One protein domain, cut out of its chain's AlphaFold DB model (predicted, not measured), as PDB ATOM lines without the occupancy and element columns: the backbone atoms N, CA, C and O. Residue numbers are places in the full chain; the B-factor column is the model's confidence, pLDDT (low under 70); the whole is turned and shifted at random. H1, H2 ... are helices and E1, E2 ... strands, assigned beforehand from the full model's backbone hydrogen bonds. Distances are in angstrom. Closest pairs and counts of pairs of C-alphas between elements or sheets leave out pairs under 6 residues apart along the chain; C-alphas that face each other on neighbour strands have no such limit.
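What this domain is: This is residues 71 to 94 and 101 to 125 of the 443 residues of an uncharacterized protein of Aaosphaeria arxii CBS 175.79 (UniProt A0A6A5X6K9). With little regular structure, the printed part makes two small lobes: first a looped stretch, residues 71 to 81, with the short helix H1, then a three-stranded antiparallel sheet, order E1, E2, E3. The class is mixed, in order H1, E1, E2, E3, with 19 of 49 printed residues in named elements. The whole is loose, radius of gyration of the C-alphas 13.6 A, spanning 42 by 21 by 13 A.

Where its parts are: H1, residues 82 to 88, begins at C-alpha 82 (53.290, -40.455, 74.281) and is 9.7 A long. E1 is residues 101 to 104, 10.2 A; E2 is 110 to 114, 13.1 A; E3 is 122 to 124, 6.5 A, ending at C-alpha 124 (40.900, -41.452, 95.280).

How they stand to each other: The strands form a meander, each the antiparallel neighbour of the one before. Hairpin E1 and E2 has N 103 and O 112 within hydrogen-bond range, 2.9 A; hairpin E2 and E3 has N 123 and O 111, 3.1 A. H1, with every O i to N i+4 pair within range, is not on the sheet.

The domain as a whole: Residues 95 to 100 are not printed, a 14.2 A gap between C-alphas 94 and 101. Mean pLDDT of the printed part is 72.2, with 27 residues under 70.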
ATOM      1  N   GLY A  71      48.731 -33.575  75.972       93.69
ATOM      2  CA  GLY A  71      48.485 -33.015  77.308       93.69
ATOM      3  C   GLY A  71      47.873 -34.002  78.310       93.69
ATOM      4  O   GLY A  71      46.948 -34.744  77.985       93.69
ATOM      5  N   CYS A  72      48.323 -33.972  79.568       94.62
ATOM      6  CA  CYS A  72      47.650 -34.660  80.675       94.62
ATOM      7  C   CYS A  72      46.453 -33.834  81.172       94.62
ATOM      8  O   CYS A  72      46.635 -32.749  81.724       94.62
ATOM      9  N   ARG A  73      45.225 -34.364  81.062       84.06
ATOM     10  CA  ARG A  73      44.001 -33.674  81.528       84.06
ATOM     11  C   ARG A  73      43.956 -33.427  83.041       84.06
ATOM     12  O   ARG A  73      43.221 -32.555  83.481       84.06
ATOM     13  N   GLY A  74      44.715 -34.191  83.830       89.00
ATOM     14  CA  GLY A  74      44.722 -34.069  85.290       89.00
ATOM     15  C   GLY A  74      45.571 -32.910  85.818       89.00
ATOM     16  O   GLY A  74      45.210 -32.308  86.821       89.00
ATOM     17  N   CYS A  75      46.694 -32.596  85.161       93.50
ATOM     18  CA  CYS A  75      47.624 -31.556  85.623       93.50
ATOM     19  C   CYS A  75      47.972 -30.495  84.572       93.50
ATOM     20  O   CYS A  75      48.802 -29.632  84.846       93.50
ATOM     21  N   HIS A  76      47.374 -30.572  83.380       91.31
ATOM     22  CA  HIS A  76      47.603 -29.676  82.243       91.31
ATOM     23  C   HIS A  76      49.055 -29.618  81.727       91.31
ATOM     24  O   HIS A  76      49.385 -28.750  80.925       91.31
ATOM     25  N   LYS A  77      49.932 -30.552  82.130       94.31
ATOM     26  CA  LYS A  77      51.284 -30.664  81.561       94.31
ATOM     27  C   LYS A  77      51.220 -31.190  80.131       94.31
ATOM     28  O   LYS A  77      50.508 -32.158  79.861       94.31
ATOM     29  N   ILE A  78      51.988 -30.558  79.252       95.44
ATOM     30  CA  ILE A  78      52.119 -30.898  77.838       95.44
ATOM     31  C   ILE A  78      53.412 -31.696  77.649       95.44
ATOM     32  O   ILE A  78      54.463 -31.304  78.157       95.44
ATOM     33  N   PHE A  79      53.333 -32.812  76.931       95.81
ATOM     34  CA  PHE A  79      54.445 -33.718  76.667       95.81
ATOM     35  C   PHE A  79      54.718 -33.791  75.169       95.81
ATOM     36  O   PHE A  79      53.794 -33.760  74.358       95.81
ATOM     37  N   ARG A  80      55.993 -33.912  74.796       93.94
ATOM     38  CA  ARG A  80      56.395 -33.988  73.383       93.94
ATOM     39  C   ARG A  80      56.105 -35.357  72.787       93.94
ATOM     40  O   ARG A  80      55.971 -35.490  71.579       93.94
ATOM     41  N   THR A  81      56.023 -36.384  73.633       95.00
ATOM     42  CA  THR A  81      55.796 -37.762  73.194       95.00
ATOM     43  C   THR A  81      54.813 -38.501  74.103       95.00
ATOM     44  O   THR A  81      54.756 -38.278  75.314       95.00
ATOM     45  N   GLN A  82      54.098 -39.476  73.535       90.00
ATOM     46  CA  GLN A  82      53.290 -40.455  74.281       90.00
ATOM     47  C   GLN A  82      54.110 -41.178  75.370       90.00
ATOM     48  O   GLN A  82      53.596 -41.494  76.440       90.00
ATOM     49  N   ARG A  83      55.416 -41.393  75.142       91.12
ATOM     50  CA  ARG A  83      56.327 -42.035  76.105       91.12
ATOM     51  C   ARG A  83      56.555 -41.181  77.353       91.12
ATOM     52  O   ARG A  83      56.628 -41.720  78.456       91.12
ATOM     53  N   GLU A  84      56.683 -39.867  77.195       93.06
ATOM     54  CA  GLU A  84      56.790 -38.930  78.318       93.06
ATOM     55  C   GLU A  84      55.483 -38.864  79.117       93.06
ATOM     56  O   GLU A  84      55.517 -38.915  80.347       93.06
ATOM     57  N   LEU A  85      54.339 -38.861  78.426       93.25
ATOM     58  CA  LEU A  85      53.027 -38.956  79.064       93.25
ATOM     59  C   LEU A  85      52.863 -40.281  79.839       93.25
ATOM     60  O   LEU A  85      52.406 -40.281  80.980       93.25
ATOM     61  N   ALA A  86      53.302 -41.412  79.282       88.56
ATOM     62  CA  ALA A  86      53.264 -42.707  79.966       88.56
ATOM     63  C   ALA A  86      54.171 -42.743  81.210       88.56
ATOM     64  O   ALA A  86      53.789 -43.289  82.244       88.56
ATOM     65  N   LYS A  87      55.357 -42.118  81.153       90.62
ATOM     66  CA  LYS A  87      56.216 -41.933  82.338       90.62
ATOM     67  C   LYS A  87      55.532 -41.072  83.399       90.62
ATOM     68  O   LYS A  87      55.683 -41.350  84.585       90.62
ATOM     69  N   HIS A  88      54.771 -40.062  82.983       91.56
ATOM     70  CA  HIS A  88      53.995 -39.218  83.884       91.56
ATOM     71  C   HIS A  88      52.874 -39.987  84.610       91.56
ATOM     72  O   HIS A  88      52.590 -39.679  85.763       91.56
ATOM     73  N   PHE A  89      52.303 -41.029  83.991       88.31
ATOM     74  CA  PHE A  89      51.286 -41.903  84.595       88.31
ATOM     75  C   PHE A  89      51.836 -43.038  85.481       88.31
ATOM     76  O   PHE A  89      51.069 -43.902  85.906       88.31
ATOM     77  N   ARG A  90      53.138 -43.061  85.807       77.81
ATOM     78  CA  ARG A  90      53.751 -44.107  86.652       77.81
ATOM     79  C   ARG A  90      53.414 -43.968  88.141       77.81
ATOM     80  O   ARG A  90      54.289 -43.777  88.980       77.81
ATOM     81  N   SER A  91      52.146 -44.114  88.481       63.97
ATOM     82  CA  SER A  91      51.721 -44.535  89.812       63.97
ATOM     83  C   SER A  91      51.253 -45.981  89.713       63.97
ATOM     84  O   SER A  91      50.187 -46.255  89.164       63.97
ATOM     85  N   THR A  92      52.060 -46.909  90.217       49.53
ATOM     86  CA  THR A  92      51.664 -48.310  90.354       49.53
ATOM     87  C   THR A  92      50.658 -48.412  91.499       49.53
ATOM     88  O   THR A  92      50.981 -48.056  92.633       49.53
ATOM     89  N   LEU A  93      49.439 -48.878  91.218       50.78
ATOM     90  CA  LEU A  93      48.521 -49.318  92.266       50.78
ATOM     91  C   LEU A  93      49.014 -50.666  92.799       50.78
ATOM     92  O   LEU A  93      48.697 -51.715  92.242       50.78
ATOM     93  N   CYS A  94      49.818 -50.642  93.855       47.16
ATOM     94  CA  CYS A  94      50.203 -51.850  94.576       47.16
ATOM     95  C   CYS A  94      49.168 -52.118  95.675       47.16
ATOM     96  O   CYS A  94      48.859 -51.219  96.452       47.16
ATOM     97  N   ASN A 101      39.173 -56.468  88.788       60.38
ATOM     98  CA  ASN A 101      38.259 -55.759  87.894       60.38
ATOM     99  C   ASN A 101      38.156 -54.301  88.347       60.38
ATOM    100  O   ASN A 101      37.794 -54.036  89.494       60.38
ATOM    101  N   ILE A 102      38.477 -53.355  87.461       72.69
ATOM    102  CA  ILE A 102      38.517 -51.922  87.777       72.69
ATOM    103  C   ILE A 102      37.300 -51.234  87.162       72.69
ATOM    104  O   ILE A 102      37.077 -51.313  85.957       72.69
ATOM    105  N   SER A 103      36.537 -50.513  87.984       65.19
ATOM    106  CA  SER A 103      35.452 -49.644  87.524       65.19
ATOM    107  C   SER A 103      35.739 -48.187  87.888       65.19
ATOM    108  O   SER A 103      36.114 -47.857  89.018       65.19
ATOM    109  N   SER A 104      35.586 -47.298  86.910       65.44
ATOM    110  CA  SER A 104      35.765 -45.857  87.090       65.44
ATOM    111  C   SER A 104      34.436 -45.205  87.446       65.44
ATOM    112  O   SER A 104      33.406 -45.484  86.836       65.44
ATOM    113  N   THR A 105      34.450 -44.284  88.410       59.69
ATOM    114  CA  THR A 105      33.273 -43.444  88.667       59.69
ATOM    115  C   THR A 105      33.011 -42.497  87.485       59.69
ATOM    116  O   THR A 105      33.963 -42.086  86.820       59.69
ATOM    117  N   PRO A 106      31.760 -42.043  87.255       43.84
ATOM    118  CA  PRO A 106      31.409 -41.155  86.134       43.84
ATOM    119  C   PRO A 106      32.169 -39.817  86.076       43.84
ATOM    120  O   PRO A 106      32.098 -39.106  85.080       43.84
ATOM    121  N   ARG A 107      32.884 -39.440  87.147       50.69
ATOM    122  CA  ARG A 107      33.728 -38.234  87.214       50.69
ATOM    123  C   ARG A 107      35.226 -38.507  87.040       50.69
ATOM    124  O   ARG A 107      36.005 -37.563  87.091       50.69
ATOM    125  N   GLY A 108      35.642 -39.766  86.890       57.50
ATOM    126  CA  GLY A 108      37.040 -40.159  86.671       57.50
ATOM    127  C   GLY A 108      37.993 -39.920  87.850       57.50
ATOM    128  O   GLY A 108      39.179 -40.193  87.723       57.50
ATOM    129  N   SER A 109      37.505 -39.426  88.994       58.41
ATOM    130  CA  SER A 109      38.345 -39.088  90.151       58.41
ATOM    131  C   SER A 109      38.480 -40.224  91.163       58.41
ATOM    132  O   SER A 109      39.238 -40.107  92.112       58.41
ATOM    133  N   LYS A 110      37.701 -41.300  91.029       64.75
ATOM    134  CA  LYS A 110      37.782 -42.478  91.900       64.75
ATOM    135  C   LYS A 110      37.645 -43.738  91.073       64.75
ATOM    136  O   LYS A 110      36.770 -43.784  90.200       64.75
ATOM    137  N   THR A 111      38.456 -44.740  91.386       66.50
ATOM    138  CA  THR A 111      38.299 -46.092  90.847       66.50
ATOM    139  C   THR A 111      38.000 -47.046  91.984       66.50
ATOM    140  O   THR A 111      38.620 -46.976  93.048       66.50
ATOM    141  N   ILE A 112      37.060 -47.945  91.737       67.56
ATOM    142  CA  ILE A 112      36.706 -49.029  92.641       67.56
ATOM    143  C   ILE A 112      37.223 -50.299  91.982       67.56
ATOM    144  O   ILE A 112      36.817 -50.618  90.860       67.56
ATOM    145  N   SER A 113      38.129 -51.000  92.655       67.12
ATOM    146  CA  SER A 113      38.493 -52.352  92.252       67.12
ATOM    147  C   SER A 113      37.653 -53.362  93.030       67.12
ATOM    148  O   SER A 113      37.385 -53.204  94.223       67.12
ATOM    149  N   HIS A 114      37.200 -54.394  92.326       50.47
ATOM    150  CA  HIS A 114      36.492 -55.523  92.910       50.47
ATOM    151  C   HIS A 114      37.419 -56.740  92.910       50.47
ATOM    152  O   HIS A 114      37.857 -57.186  91.848       50.47
ATOM    153  N   GLN A 115      37.700 -57.264  94.104       70.38
ATOM    154  CA  GLN A 115      38.351 -58.556  94.326       70.38
ATOM    155  C   GLN A 115      37.336 -59.521  94.959       70.38
ATOM    156  O   GLN A 115      36.416 -59.084  95.654       70.38
ATOM    157  N   SER A 116      37.507 -60.823  94.726       58.81
ATOM    158  CA  SER A 116      36.691 -61.906  95.302       58.81
ATOM    159  C   SER A 116      36.688 -61.939  96.835       58.81
ATOM    160  O   SER A 116      35.796 -62.530  97.430       58.81
ATOM    161  N   ASP A 117      37.640 -61.266  97.482       49.12
ATOM    162  CA  ASP A 117      37.981 -61.499  98.889       49.12
ATOM    163  C   ASP A 117      37.344 -60.458  99.829       49.12
ATOM    164  O   ASP A 117      37.951 -60.005 100.795       49.12
ATOM    165  N   HIS A 118      36.115 -60.030  99.518       49.03
ATOM    166  CA  HIS A 118      35.285 -59.089 100.294       49.03
ATOM    167  C   HIS A 118      35.879 -57.698 100.598       49.03
ATOM    168  O   HIS A 118      35.192 -56.853 101.176       49.03
ATOM    169  N   GLN A 119      37.100 -57.391 100.156       57.38
ATOM    170  CA  GLN A 119      37.704 -56.070 100.304       57.38
ATOM    171  C   GLN A 119      37.439 -55.208  99.066       57.38
ATOM    172  O   GLN A 119      37.752 -55.586  97.937       57.38
ATOM    173  N   LYS A 120      36.863 -54.022  99.287       67.88
ATOM    174  CA  LYS A 120      36.613 -53.009  98.251       67.88
ATOM    175  C   LYS A 120      37.474 -51.779  98.532       67.88
ATOM    176  O   LYS A 120      36.983 -50.840  99.166       67.88
ATOM    177  N   PRO A 121      38.750 -51.759  98.120       59.09
ATOM    178  CA  PRO A 121      39.543 -50.555  98.266       59.09
ATOM    179  C   PRO A 121      39.000 -49.485  97.315       59.09
ATOM    180  O   PRO A 121      38.811 -49.697  96.115       59.09
ATOM    181  N   VAL A 122      38.716 -48.316  97.880       62.88
ATOM    182  CA  VAL A 122      38.333 -47.133  97.114       62.88
ATOM    183  C   VAL A 122      39.583 -46.291  96.930       62.88
ATOM    184  O   VAL A 122      40.134 -45.777  97.902       62.88
ATOM    185  N   PHE A 123      40.012 -46.123  95.684       64.25
ATOM    186  CA  PHE A 123      41.144 -45.266  95.359       64.25
ATOM    187  C   PHE A 123      40.635 -43.878  94.976       64.25
ATOM    188  O   PHE A 123      39.792 -43.742  94.085       64.25
ATOM    189  N   ASP A 124      41.132 -42.846  95.659       58.59
ATOM    190  CA  ASP A 124      40.900 -41.452  95.280       58.59
ATOM    191  C   ASP A 124      42.034 -40.999  94.355       58.59
ATOM    192  O   ASP A 124      43.174 -40.798  94.778       58.59
ATOM    193  N   TRP A 125      41.721 -40.865  93.073       53.31
ATOM    194  CA  TRP A 125      42.613 -40.323  92.062       53.31
ATOM    195  C   TRP A 125      42.345 -38.832  91.919       53.31
ATOM    196  O   TRP A 125      41.639 -38.372  91.021       53.31
TER     197      TRP A 125